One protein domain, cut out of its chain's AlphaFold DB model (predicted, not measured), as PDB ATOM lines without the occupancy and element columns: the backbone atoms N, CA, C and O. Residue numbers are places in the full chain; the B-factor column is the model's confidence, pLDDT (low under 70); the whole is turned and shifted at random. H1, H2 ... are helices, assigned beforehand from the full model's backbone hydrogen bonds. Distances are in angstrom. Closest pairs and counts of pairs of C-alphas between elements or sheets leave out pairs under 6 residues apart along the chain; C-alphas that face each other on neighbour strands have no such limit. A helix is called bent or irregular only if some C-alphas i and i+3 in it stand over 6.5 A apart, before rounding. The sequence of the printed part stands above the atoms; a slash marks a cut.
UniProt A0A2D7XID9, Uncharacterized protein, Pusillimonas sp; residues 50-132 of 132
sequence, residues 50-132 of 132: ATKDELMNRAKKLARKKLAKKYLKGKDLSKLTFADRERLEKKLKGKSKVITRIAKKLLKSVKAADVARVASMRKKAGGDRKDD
ATOM      1  N   ALA A  50     133.919 143.818 112.894       94.50
ATOM      2  CA  ALA A  50     132.906 144.264 113.838       94.50
ATOM      3  C   ALA A  50     132.614 145.763 113.695       94.50
ATOM      4  O   ALA A  50     133.502 146.542 113.343       94.50
ATOM      5  N   THR A  51     131.388 146.176 114.014       95.19
ATOM      6  CA  THR A  51     131.032 147.604 114.035       95.19
ATOM      7  C   THR A  51     131.657 148.313 115.243       95.19
ATOM      8  O   THR A  51     132.086 147.681 116.215       95.19
ATOM      9  N   LYS A  52     131.705 149.652 115.211       93.69
ATOM     10  CA  LYS A  52     132.254 150.471 116.307       93.69
ATOM     11  C   LYS A  52     131.585 150.156 117.652       93.69
ATOM     12  O   LYS A  52     132.288 150.002 118.653       93.69
ATOM     13  N   ASP A  53     130.268 149.977 117.661       95.12
ATOM     14  CA  ASP A  53     129.507 149.669 118.876       95.12
ATOM     15  C   ASP A  53     129.793 148.263 119.400       95.12
ATOM     16  O   ASP A  53     129.974 148.065 120.603       95.12
ATOM     17  N   GLU A  54     129.925 147.277 118.507       95.44
ATOM     18  CA  GLU A  54     130.321 145.921 118.889       95.44
ATOM     19  C   GLU A  54     131.714 145.907 119.531       95.44
ATOM     20  O   GLU A  54     131.916 145.255 120.560       95.44
ATOM     21  N   LEU A  55     132.668 146.650 118.966       95.81
ATOM     22  CA  LEU A  55     134.020 146.780 119.513       95.81
ATOM     23  C   LEU A  55     134.015 147.501 120.863       95.81
ATOM     24  O   LEU A  55     134.691 147.058 121.793       95.81
ATOM     25  N   MET A  56     133.209 148.555 121.014       95.94
ATOM     26  CA  MET A  56     133.071 149.264 122.287       95.94
ATOM     27  C   MET A  56     132.440 148.375 123.366       95.94
ATOM     28  O   MET A  56     132.893 148.364 124.512       95.94
ATOM     29  N   ASN A  57     131.444 147.563 123.011       96.50
ATOM     30  CA  ASN A  57     130.834 146.600 123.925       96.50
ATOM     31  C   ASN A  57     131.821 145.502 124.344       96.50
ATOM     32  O   ASN A  57     131.878 145.140 125.522       96.50
ATOM     33  N   ARG A  58     132.656 145.008 123.422       96.12
ATOM     34  CA  ARG A  58     133.751 144.078 123.751       96.12
ATOM     35  C   ARG A  58     134.775 144.729 124.682       96.12
ATOM     36  O   ARG A  58     135.143 144.121 125.685       96.12
ATOM     37  N   ALA A  59     135.171 145.973 124.417       97.19
ATOM     38  CA  ALA A  59     136.093 146.722 125.268       97.19
ATOM     39  C   ALA A  59     135.528 146.947 126.683       97.19
ATOM     40  O   ALA A  59     136.240 146.738 127.664       97.19
ATOM     41  N   LYS A  60     134.233 147.275 126.815       96.69
ATOM     42  CA  LYS A  60     133.536 147.358 128.113       96.69
ATOM     43  C   LYS A  60     133.555 146.019 128.857       96.69
ATOM     44  O   LYS A  60     133.847 145.996 130.052       96.69
ATOM     45  N   LYS A  61     133.296 144.898 128.172       95.44
ATOM     46  CA  LYS A  61     133.365 143.550 128.774       95.44
ATOM     47  C   LYS A  61     134.775 143.212 129.263       95.44
ATOM     48  O   LYS A  61     134.925 142.719 130.378       95.44
ATOM     49  N   LEU A  62     135.807 143.518 128.477       95.88
ATOM     50  CA  LEU A  62     137.204 143.319 128.880       95.88
ATOM     51  C   LEU A  62     137.593 144.211 130.064       95.88
ATOM     52  O   LEU A  62     138.219 143.732 131.006       95.88
ATOM     53  N   ALA A  63     137.162 145.474 130.070       96.62
ATOM     54  CA  ALA A  63     137.363 146.381 131.196       96.62
ATOM     55  C   ALA A  63     136.710 145.846 132.485       96.62
ATOM     56  O   ALA A  63     137.356 145.836 133.533       96.62
ATOM     57  N   ARG A  64     135.473 145.325 132.404       95.00
ATOM     58  CA  ARG A  64     134.802 144.662 133.539       95.00
ATOM     59  C   ARG A  64     135.588 143.454 134.037       95.00
ATOM     60  O   ARG A  64     135.814 143.355 135.236       95.00
ATOM     61  N   LYS A  65     136.059 142.581 133.139       93.44
ATOM     62  CA  LYS A  65     136.887 141.417 133.506       93.44
ATOM     63  C   LYS A  65     138.200 141.823 134.181       93.44
ATOM     64  O   LYS A  65     138.581 141.214 135.174       93.44
ATOM     65  N   LYS A  66     138.870 142.872 133.689       94.00
ATOM     66  CA  LYS A  66     140.119 143.377 134.282       94.00
ATOM     67  C   LYS A  66     139.899 143.898 135.705       94.00
ATOM     68  O   LYS A  66     140.689 143.594 136.594       94.00
ATOM     69  N   LEU A  67     138.813 144.639 135.931       93.56
ATOM     70  CA  LEU A  67     138.437 145.093 137.272       93.56
ATOM     71  C   LEU A  67     138.019 143.930 138.174       93.56
ATOM     72  O   LEU A  67     138.459 143.878 139.316       93.56
ATOM     73  N   ALA A  68     137.239 142.976 137.663       93.25
ATOM     74  CA  ALA A  68     136.858 141.778 138.405       93.25
ATOM     75  C   ALA A  68     138.094 141.011 138.896       93.25
ATOM     76  O   ALA A  68     138.204 140.734 140.085       93.25
ATOM     77  N   LYS A  69     139.079 140.777 138.017       92.25
ATOM     78  CA  LYS A  69     140.348 140.130 138.385       92.25
ATOM     79  C   LYS A  69     141.092 140.896 139.487       92.25
ATOM     80  O   LYS A  69     141.635 140.271 140.391       92.25
ATOM     81  N   LYS A  70     141.080 142.235 139.445       91.62
ATOM     82  CA  LYS A  70     141.680 143.075 140.497       91.62
ATOM     83  C   LYS A  70     140.964 142.905 141.842       91.62
ATOM     84  O   LYS A  70     141.630 142.780 142.861       91.62
ATOM     85  N   TYR A  71     139.631 142.886 141.852       90.69
ATOM     86  CA  TYR A  71     138.856 142.721 143.088       90.69
ATOM     87  C   TYR A  71     138.973 141.323 143.691       90.69
ATOM     88  O   TYR A  71     138.957 141.188 144.909       90.69
ATOM     89  N   LEU A  72     139.115 140.304 142.847       90.50
ATOM     90  CA  LEU A  72     139.230 138.916 143.281       90.50
ATOM     91  C   LEU A  72     140.639 138.523 143.735       90.50
ATOM     92  O   LEU A  72     140.801 137.430 144.263       90.50
ATOM     93  N   LYS A  73     141.645 139.394 143.550       88.38
ATOM     94  CA  LYS A  73     143.042 139.178 143.978       88.38
ATOM     95  C   LYS A  73     143.596 137.787 143.612       88.38
ATOM     96  O   LYS A  73     144.299 137.171 144.396       88.38
ATOM     97  N   GLY A  74     143.256 137.282 142.425       81.62
ATOM     98  CA  GLY A  74     143.710 135.968 141.952       81.62
ATOM     99  C   GLY A  74     142.751 134.802 142.210       81.62
ATOM    100  O   GLY A  74     142.986 133.728 141.673       81.62
ATOM    101  N   LYS A  75     141.639 135.001 142.933       86.31
ATOM    102  CA  LYS A  75     140.567 133.998 143.010       86.31
ATOM    103  C   LYS A  75     139.842 133.862 141.670       86.31
ATOM    104  O   LYS A  75     139.546 134.857 140.999       86.31
ATOM    105  N   ASP A  76     139.505 132.626 141.321       85.94
ATOM    106  CA  ASP A  76     138.738 132.327 140.116       85.94
ATOM    107  C   ASP A  76     137.277 132.748 140.273       85.94
ATOM    108  O   ASP A  76     136.625 132.459 141.275       85.94
ATOM    109  N   LEU A  77     136.731 133.383 139.235       82.56
ATOM    110  CA  LEU A  77     135.331 133.818 139.206       82.56
ATOM    111  C   LEU A  77     134.351 132.633 139.333       82.56
ATOM    112  O   LEU A  77     133.263 132.791 139.878       82.56
ATOM    113  N   SER A  78     134.735 131.452 138.837       85.88
ATOM    114  CA  SER A  78     133.928 130.226 138.883       85.88
ATOM    115  C   SER A  78     133.786 129.648 140.290       85.88
ATOM    116  O   SER A  78     132.760 129.044 140.587       85.88
ATOM    117  N   LYS A  79     134.777 129.870 141.160       87.62
ATOM    118  CA  LYS A  79     134.810 129.344 142.534       87.62
ATOM    119  C   LYS A  79     134.046 130.220 143.534       87.62
ATOM    120  O   LYS A  79     133.991 129.896 144.712       87.62
ATOM    121  N   LEU A  80     133.475 131.342 143.090       88.19
ATOM    122  CA  LEU A  80     132.699 132.234 143.953       88.19
ATOM    123  C   LEU A  80     131.303 131.682 144.211       88.19
ATOM    124  O   LEU A  80     130.642 131.210 143.277       88.19
ATOM    125  N   THR A  81     130.832 131.853 145.445       93.06
ATOM    126  CA  THR A  81     129.429 131.647 145.817       93.06
ATOM    127  C   THR A  81     128.525 132.638 145.077       93.06
ATOM    128  O   THR A  81     128.984 133.662 144.559       93.06
ATOM    129  N   PHE A  82     127.222 132.356 145.014       92.44
ATOM    130  CA  PHE A  82     126.259 133.271 144.394       92.44
ATOM    131  C   PHE A  82     126.281 134.661 145.054       92.44
ATOM    132  O   PHE A  82     126.394 135.672 144.357       92.44
ATOM    133  N   ALA A  83     126.300 134.704 146.390       92.50
ATOM    134  CA  ALA A  83     126.359 135.943 147.162       92.50
ATOM    135  C   ALA A  83     127.619 136.770 146.846       92.50
ATOM    136  O   ALA A  83     127.554 137.990 146.678       92.50
ATOM    137  N   ASP A  84     128.778 136.121 146.699       91.00
ATOM    138  CA  ASP A  84     130.020 136.828 146.374       91.00
ATOM    139  C   ASP A  84     130.035 137.370 144.942       91.00
ATOM    140  O   ASP A  84     130.562 138.463 144.696       91.00
ATOM    141  N   ARG A  85     129.427 136.649 143.990       91.06
ATOM    142  CA  ARG A  85     129.247 137.145 142.617       91.06
ATOM    143  C   ARG A  85     128.357 138.381 142.605       91.06
ATOM    144  O   ARG A  85     128.725 139.374 141.984       91.06
ATOM    145  N   GLU A  86     127.250 138.365 143.339       93.38
ATOM    146  CA  GLU A  86     126.344 139.509 143.427       93.38
ATOM    147  C   GLU A  86     127.041 140.737 144.042       93.38
ATOM    148  O   GLU A  86     126.975 141.849 143.508       93.38
ATOM    149  N   ARG A  87     127.803 140.538 145.127       93.38
ATOM    150  CA  ARG A  87     128.615 141.596 145.752       93.38
ATOM    151  C   ARG A  87     129.637 142.173 144.771       93.38
ATOM    152  O   ARG A  87     129.812 143.395 144.703       93.38
ATOM    153  N   LEU A  88     130.311 141.323 143.994       93.62
ATOM    154  CA  LEU A  88     131.239 141.756 142.951       93.62
ATOM    155  C   LEU A  88     130.521 142.565 141.864       93.62
ATOM    156  O   LEU A  88     131.017 143.612 141.438       93.62
ATOM    157  N   GLU A  89     129.346 142.122 141.426       92.31
ATOM    158  CA  GLU A  89     128.558 142.808 140.407       92.31
ATOM    159  C   GLU A  89     128.066 144.179 140.865       92.31
ATOM    160  O   GLU A  89     128.212 145.148 140.110       92.31
ATOM    161  N   LYS A  90     127.586 144.297 142.109       95.12
ATOM    162  CA  LYS A  90     127.219 145.575 142.740       95.12
ATOM    163  C   LYS A  90     128.405 146.545 142.743       95.12
ATOM    164  O   LYS A  90     128.283 147.678 142.265       95.12
ATOM    165  N   LYS A  91     129.594 146.080 143.147       93.00
ATOM    166  CA  LYS A  91     130.836 146.880 143.099       93.00
ATOM    167  C   LYS A  91     131.185 147.319 141.674       93.00
ATOM    168  O   LYS A  91     131.506 148.486 141.445       93.00
ATOM    169  N   LEU A  92     131.096 146.419 140.693       94.19
ATOM    170  CA  LEU A  92     131.379 146.738 139.289       94.19
ATOM    171  C   LEU A  92     130.346 147.698 138.681       94.19
ATOM    172  O   LEU A  92     130.715 148.534 137.854       94.19
ATOM    173  N   LYS A  93     129.071 147.610 139.076       94.06
ATOM    174  CA  LYS A  93     128.008 148.541 138.660       94.06
ATOM    175  C   LYS A  93     128.324 149.963 139.131       94.06
ATOM    176  O   LYS A  93     128.307 150.880 138.311       94.06
ATOM    177  N   GLY A  94     128.748 150.121 140.388       94.25
ATOM    178  CA  GLY A  94     129.171 151.411 140.950       94.25
ATOM    179  C   GLY A  94     130.411 152.031 140.283       94.25
ATOM    180  O   GLY A  94     130.663 153.224 140.422       94.25
ATOM    181  N   LYS A  95     131.192 151.259 139.514       94.62
ATOM    182  CA  LYS A  95     132.381 151.742 138.783       94.62
ATOM    183  C   LYS A  95     132.144 151.930 137.278       94.62
ATOM    184  O   LYS A  95     133.097 151.912 136.498       94.62
ATOM    185  N   SER A  96     130.902 152.161 136.853       92.88
ATOM    186  CA  SER A  96     130.521 152.355 135.441       92.88
ATOM    187  C   SER A  96     131.388 153.390 134.700       92.88
ATOM    188  O   SER A  96     131.915 153.089 133.628       92.88
ATOM    189  N   LYS A  97     131.634 154.567 135.294       96.12
ATOM    190  CA  LYS A  97     132.482 155.631 134.714       96.12
ATOM    191  C   LYS A  97     133.953 155.212 134.555       96.12
ATOM    192  O   LYS A  97     134.626 155.587 133.597       96.12
ATOM    193  N   VAL A  98     134.468 154.400 135.476       95.69
ATOM    194  CA  VAL A  98     135.837 153.864 135.386       95.69
ATOM    195  C   VAL A  98     135.915 152.828 134.264       95.69
ATOM    196  O   VAL A  98     136.852 152.849 133.466       95.69
ATOM    197  N   ILE A  99     134.899 151.968 134.151       95.44
ATOM    198  CA  ILE A  99     134.788 150.974 133.076       95.44
ATOM    199  C   ILE A  99     134.779 151.656 131.709       95.44
ATOM    200  O   ILE A  99     135.491 151.206 130.814       95.44
ATOM    201  N   THR A 100     134.020 152.743 131.525       95.88
ATOM    202  CA  THR A 100     133.980 153.454 130.236       95.88
ATOM    203  C   THR A 100     135.328 154.083 129.891       95.88
ATOM    204  O   THR A 100     135.765 153.974 128.744       95.88
ATOM    205  N   ARG A 101     136.038 154.659 130.869       96.69
ATOM    206  CA  ARG A 101     137.387 155.214 130.670       96.69
ATOM    207  C   ARG A 101     138.402 154.137 130.277       96.69
ATOM    208  O   ARG A 101     139.154 154.325 129.324       96.69
ATOM    209  N   ILE A 102     138.396 152.992 130.961       95.69
ATOM    210  CA  ILE A 102     139.266 151.854 130.624       95.69
ATOM    211  C   ILE A 102     138.900 151.294 129.245       95.69
ATOM    212  O   ILE A 102     139.789 151.022 128.443       95.69
ATOM    213  N   ALA A 103     137.609 151.169 128.933       96.44
ATOM    214  CA  ALA A 103     137.144 150.676 127.640       96.44
ATOM    215  C   ALA A 103     137.628 151.553 126.475       96.44
ATOM    216  O   ALA A 103     138.075 151.009 125.470       96.44
ATOM    217  N   LYS A 104     137.619 152.887 126.622       96.19
ATOM    218  CA  LYS A 104     138.177 153.802 125.609       96.19
ATOM    219  C   LYS A 104     139.664 153.526 125.346       96.19
ATOM    220  O   LYS A 104     140.061 153.453 124.189       96.19
ATOM    221  N   LYS A 105     140.463 153.280 126.394       95.38
ATOM    222  CA  LYS A 105     141.887 152.912 126.258       95.38
ATOM    223  C   LYS A 105     142.072 151.536 125.599       95.38
ATOM    224  O   LYS A 105     142.915 151.374 124.723       95.38
ATOM    225  N   LEU A 106     141.249 150.556 125.977       95.69
ATOM    226  CA  LEU A 106     141.278 149.203 125.406       95.69
ATOM    227  C   LEU A 106     140.759 149.139 123.965       95.69
ATOM    228  O   LEU A 106     141.003 148.157 123.271       95.69
ATOM    229  N   LEU A 107     140.057 150.162 123.478       95.06
ATOM    230  CA  LEU A 107     139.486 150.140 122.135       95.06
ATOM    231  C   LEU A 107     140.560 149.977 121.048       95.06
ATOM    232  O   LEU A 107     140.305 149.293 120.058       95.06
ATOM    233  N   LYS A 108     141.762 150.544 121.239       94.88
ATOM    234  CA  LYS A 108     142.892 150.387 120.303       94.88
ATOM    235  C   LYS A 108     143.319 148.922 120.183       94.88
ATOM    236  O   LYS A 108     143.398 148.404 119.073       94.88
ATOM    237  N   SER A 109     143.524 148.237 121.309       95.62
ATOM    238  CA  SER A 109     143.932 146.828 121.297       95.62
ATOM    239  C   SER A 109     142.815 145.909 120.798       95.62
ATOM    240  O   SER A 109     143.074 144.987 120.031       95.62
ATOM    241  N   VAL A 110     141.557 146.191 121.150       96.19
ATOM    242  CA  VAL A 110     140.393 145.423 120.672       96.19
ATOM    243  C   VAL A 110     140.209 145.557 119.160       96.19
ATOM    244  O   VAL A 110     139.895 144.569 118.497       96.19
ATOM    245  N   LYS A 111     140.435 146.752 118.600       95.50
ATOM    246  CA  LYS A 111     140.449 146.973 117.146       95.50
ATOM    247  C   LYS A 111     141.550 146.158 116.472       95.50
ATOM    248  O   LYS A 111     141.258 145.444 115.518       95.50
ATOM    249  N   ALA A 112     142.780 146.224 116.987       95.62
ATOM    250  CA  ALA A 112     143.903 145.458 116.448       95.62
ATOM    251  C   ALA A 112     143.628 143.945 116.475       95.62
ATOM    252  O   ALA A 112     143.823 143.262 115.472       95.62
ATOM    253  N   ALA A 113     143.068 143.434 117.575       95.38
ATOM    254  CA  ALA A 113     142.682 142.031 117.696       95.38
ATOM    255  C   ALA A 113     141.581 141.623 116.699       95.38
ATOM    256  O   ALA A 113     141.654 140.540 116.121       95.38
ATOM    257  N   ASP A 114     140.565 142.466 116.459       94.44
ATOM    258  CA  ASP A 114     139.525 142.169 115.459       94.44
ATOM    259  C   ASP A 114     140.088 142.173 114.032       94.44
ATOM    260  O   ASP A 114     139.744 141.299 113.238       94.44
ATOM    261  N   VAL A 115     141.002 143.099 113.723       94.44
ATOM    262  CA  VAL A 115     141.704 143.135 112.432       94.44
ATOM    263  C   VAL A 115     142.553 141.880 112.241       94.44
ATOM    264  O   VAL A 115     142.401 141.218 111.216       94.44
ATOM    265  N   ALA A 116     143.367 141.502 113.229       94.38
ATOM    266  CA  ALA A 116     144.189 140.291 113.183       94.38
ATOM    267  C   ALA A 116     143.336 139.019 113.036       94.38
ATOM    268  O   ALA A 116     143.652 138.135 112.241       94.38
ATOM    269  N   ARG A 117     142.199 138.948 113.740       94.19
ATOM    270  CA  ARG A 117     141.222 137.854 113.625       94.19
ATOM    271  C   ARG A 117     140.628 137.759 112.219       94.19
ATOM    272  O   ARG A 117     140.485 136.665 111.687       94.19
ATOM    273  N   VAL A 118     140.241 138.881 111.613       93.00
ATOM    274  CA  VAL A 118     139.688 138.879 110.249       93.00
ATOM    275  C   VAL A 118     140.774 138.557 109.222       93.00
ATOM    276  O   VAL A 118     140.504 137.813 108.283       93.00
ATOM    277  N   ALA A 119     141.994 139.064 109.405       91.25
ATOM    278  CA  ALA A 119     143.131 138.758 108.541       91.25
ATOM    279  C   ALA A 119     143.484 137.265 108.573       91.25
ATOM    280  O   ALA A 119     143.590 136.648 107.517       91.25
ATOM    281  N   SER A 120     143.568 136.650 109.758       90.94
ATOM    282  CA  SER A 120     143.839 135.211 109.879       90.94
ATOM    283  C   SER A 120     142.729 134.356 109.268       90.94
ATOM    284  O   SER A 120     143.012 133.371 108.595       90.94
ATOM    285  N   MET A 121     141.464 134.763 109.416       88.50
ATOM    286  CA  MET A 121     140.327 134.094 108.770       88.50
ATOM    287  C   MET A 121     140.369 134.206 107.241       88.50
ATOM    288  O   MET A 121     140.005 133.257 106.550       88.50
ATOM    289  N   ARG A 122     140.812 135.351 106.706       86.81
ATOM    290  CA  ARG A 122     141.004 135.545 105.261       86.81
ATOM    291  C   ARG A 122     142.175 134.726 104.731       86.81
ATOM    292  O   ARG A 122     142.012 134.111 103.690       86.81
ATOM    293  N   LYS A 123     143.302 134.682 105.456       87.06
ATOM    294  CA  LYS A 123     144.468 133.861 105.097       87.06
ATOM    295  C   LYS A 123     144.091 132.385 105.014       87.06
ATOM    296  O   LYS A 123     144.393 131.759 104.012       87.06
ATOM    297  N   LYS A 124     143.363 131.862 106.008       83.38
ATOM    298  CA  LYS A 124     142.851 130.479 105.978       83.38
ATOM    299  C   LYS A 124     142.002 130.219 104.727       83.38
ATOM    300  O   LYS A 124     142.333 129.349 103.946       83.38
ATOM    301  N   ALA A 125     141.018 131.078 104.455       77.88
ATOM    302  CA  ALA A 125     140.153 130.949 103.274       77.88
ATOM    303  C   ALA A 125     140.822 131.270 101.913       77.88
ATOM    304  O   ALA A 125     140.158 131.212 100.875       77.88
ATOM    305  N   GLY A 126     142.068 131.748 101.914       67.69
ATOM    306  CA  GLY A 126     142.880 131.977 100.715       67.69
ATOM    307  C   GLY A 126     143.940 130.896 100.502       67.69
ATOM    308  O   GLY A 126     144.328 130.680  99.365       67.69
ATOM    309  N   GLY A 127     144.371 130.215 101.572       58.22
ATOM    310  CA  GLY A 127     145.203 129.013 101.496       58.22
ATOM    311  C   GLY A 127     144.454 127.846 100.858       58.22
ATOM    312  O   GLY A 127     145.005 127.202  99.984       58.22
ATOM    313  N   ASP A 128     143.161 127.698 101.161       53.69
ATOM    314  CA  ASP A 128     142.274 126.685 100.558       53.69
ATOM    315  C   ASP A 128     142.005 126.882  99.042       53.69
ATOM    316  O   ASP A 128     141.152 126.206  98.483       53.69
ATOM    317  N   ARG A 129     142.628 127.871  98.383       54.16
ATOM    318  CA  ARG A 129     142.428 128.204  96.955       54.16
ATOM    319  C   ARG A 129     143.714 128.116  96.126       54.16
ATOM    320  O   ARG A 129     143.731 128.631  95.014       54.16
ATOM    321  N   LYS A 130     144.804 127.588  96.690       52.59
ATOM    322  CA  LYS A 130     146.125 127.581  96.044       52.59
ATOM    323  C   LYS A 130     146.587 126.197  95.563       52.59
ATOM    324  O   LYS A 130     147.714 126.115  95.093       52.59
ATOM    325  N   ASP A 131     145.721 125.188  95.652       52.91
ATOM    326  CA  ASP A 131     146.025 123.782  95.346       52.91
ATOM    327  C   ASP A 131     145.059 123.161  94.303       52.91
ATOM    328  O   ASP A 131     144.828 121.956  94.344       52.91
ATOM    329  N   ASP A 132     144.510 123.968  93.382       44.41
ATOM    330  CA  ASP A 132     143.819 123.512  92.156       44.41
ATOM    331  C   ASP A 132     144.454 124.172  90.920       44.41
ATOM    332  O   ASP A 132     144.628 125.418  90.952       44.41
TER     333      ASP A 132
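This is residues 50 to 132 of the 132 residues of an uncharacterized protein of Pusillimonas sp (UniProt A0A2D7XID9). H2 and H3a, the first arm of the bent helix H3, make a corner that H1 packs across. H3b runs off as a long arm, and residues 119 to 132 stick out. The printed part has 83 residues with three named helices, H1, H2, H3, all helix in class. It is only just loose, close to extended, with radius of gyration of the C-alphas 17.7 A and spans 59 by 28 by 17 A.

H1, residues 52 to 72, begins at C-alpha (132.254, 150.471, 116.307) and measures 30.2 A. H2 is residues 82 to 94. H3, residues 96 to 127, one helix by its hydrogen bonds, is bent: C-alphas 105 and 108 are 6.5 A apart. Its arms are H3a, residues 96 to 105, and H3b, residues 108 to 127, 28.6 A, ending at C-alpha (145.203, 129.013, 101.496).

H1 touches H3a, closest C-alphas Ala 59 and Ala 103, 4.7 A, at a steep tilt of 64 degrees. H1 touches H2 with residues 64 to 71 alone, closest C-alphas Arg 64 and Leu 92, 7.0 A. H2 and H3b are apart. In H1, H2, H3a and H3b every O i to N i+4 pair is within hydrogen-bond range.

The printed part has no cut and no long link. Residues 126 to 132 have pLDDT under 70.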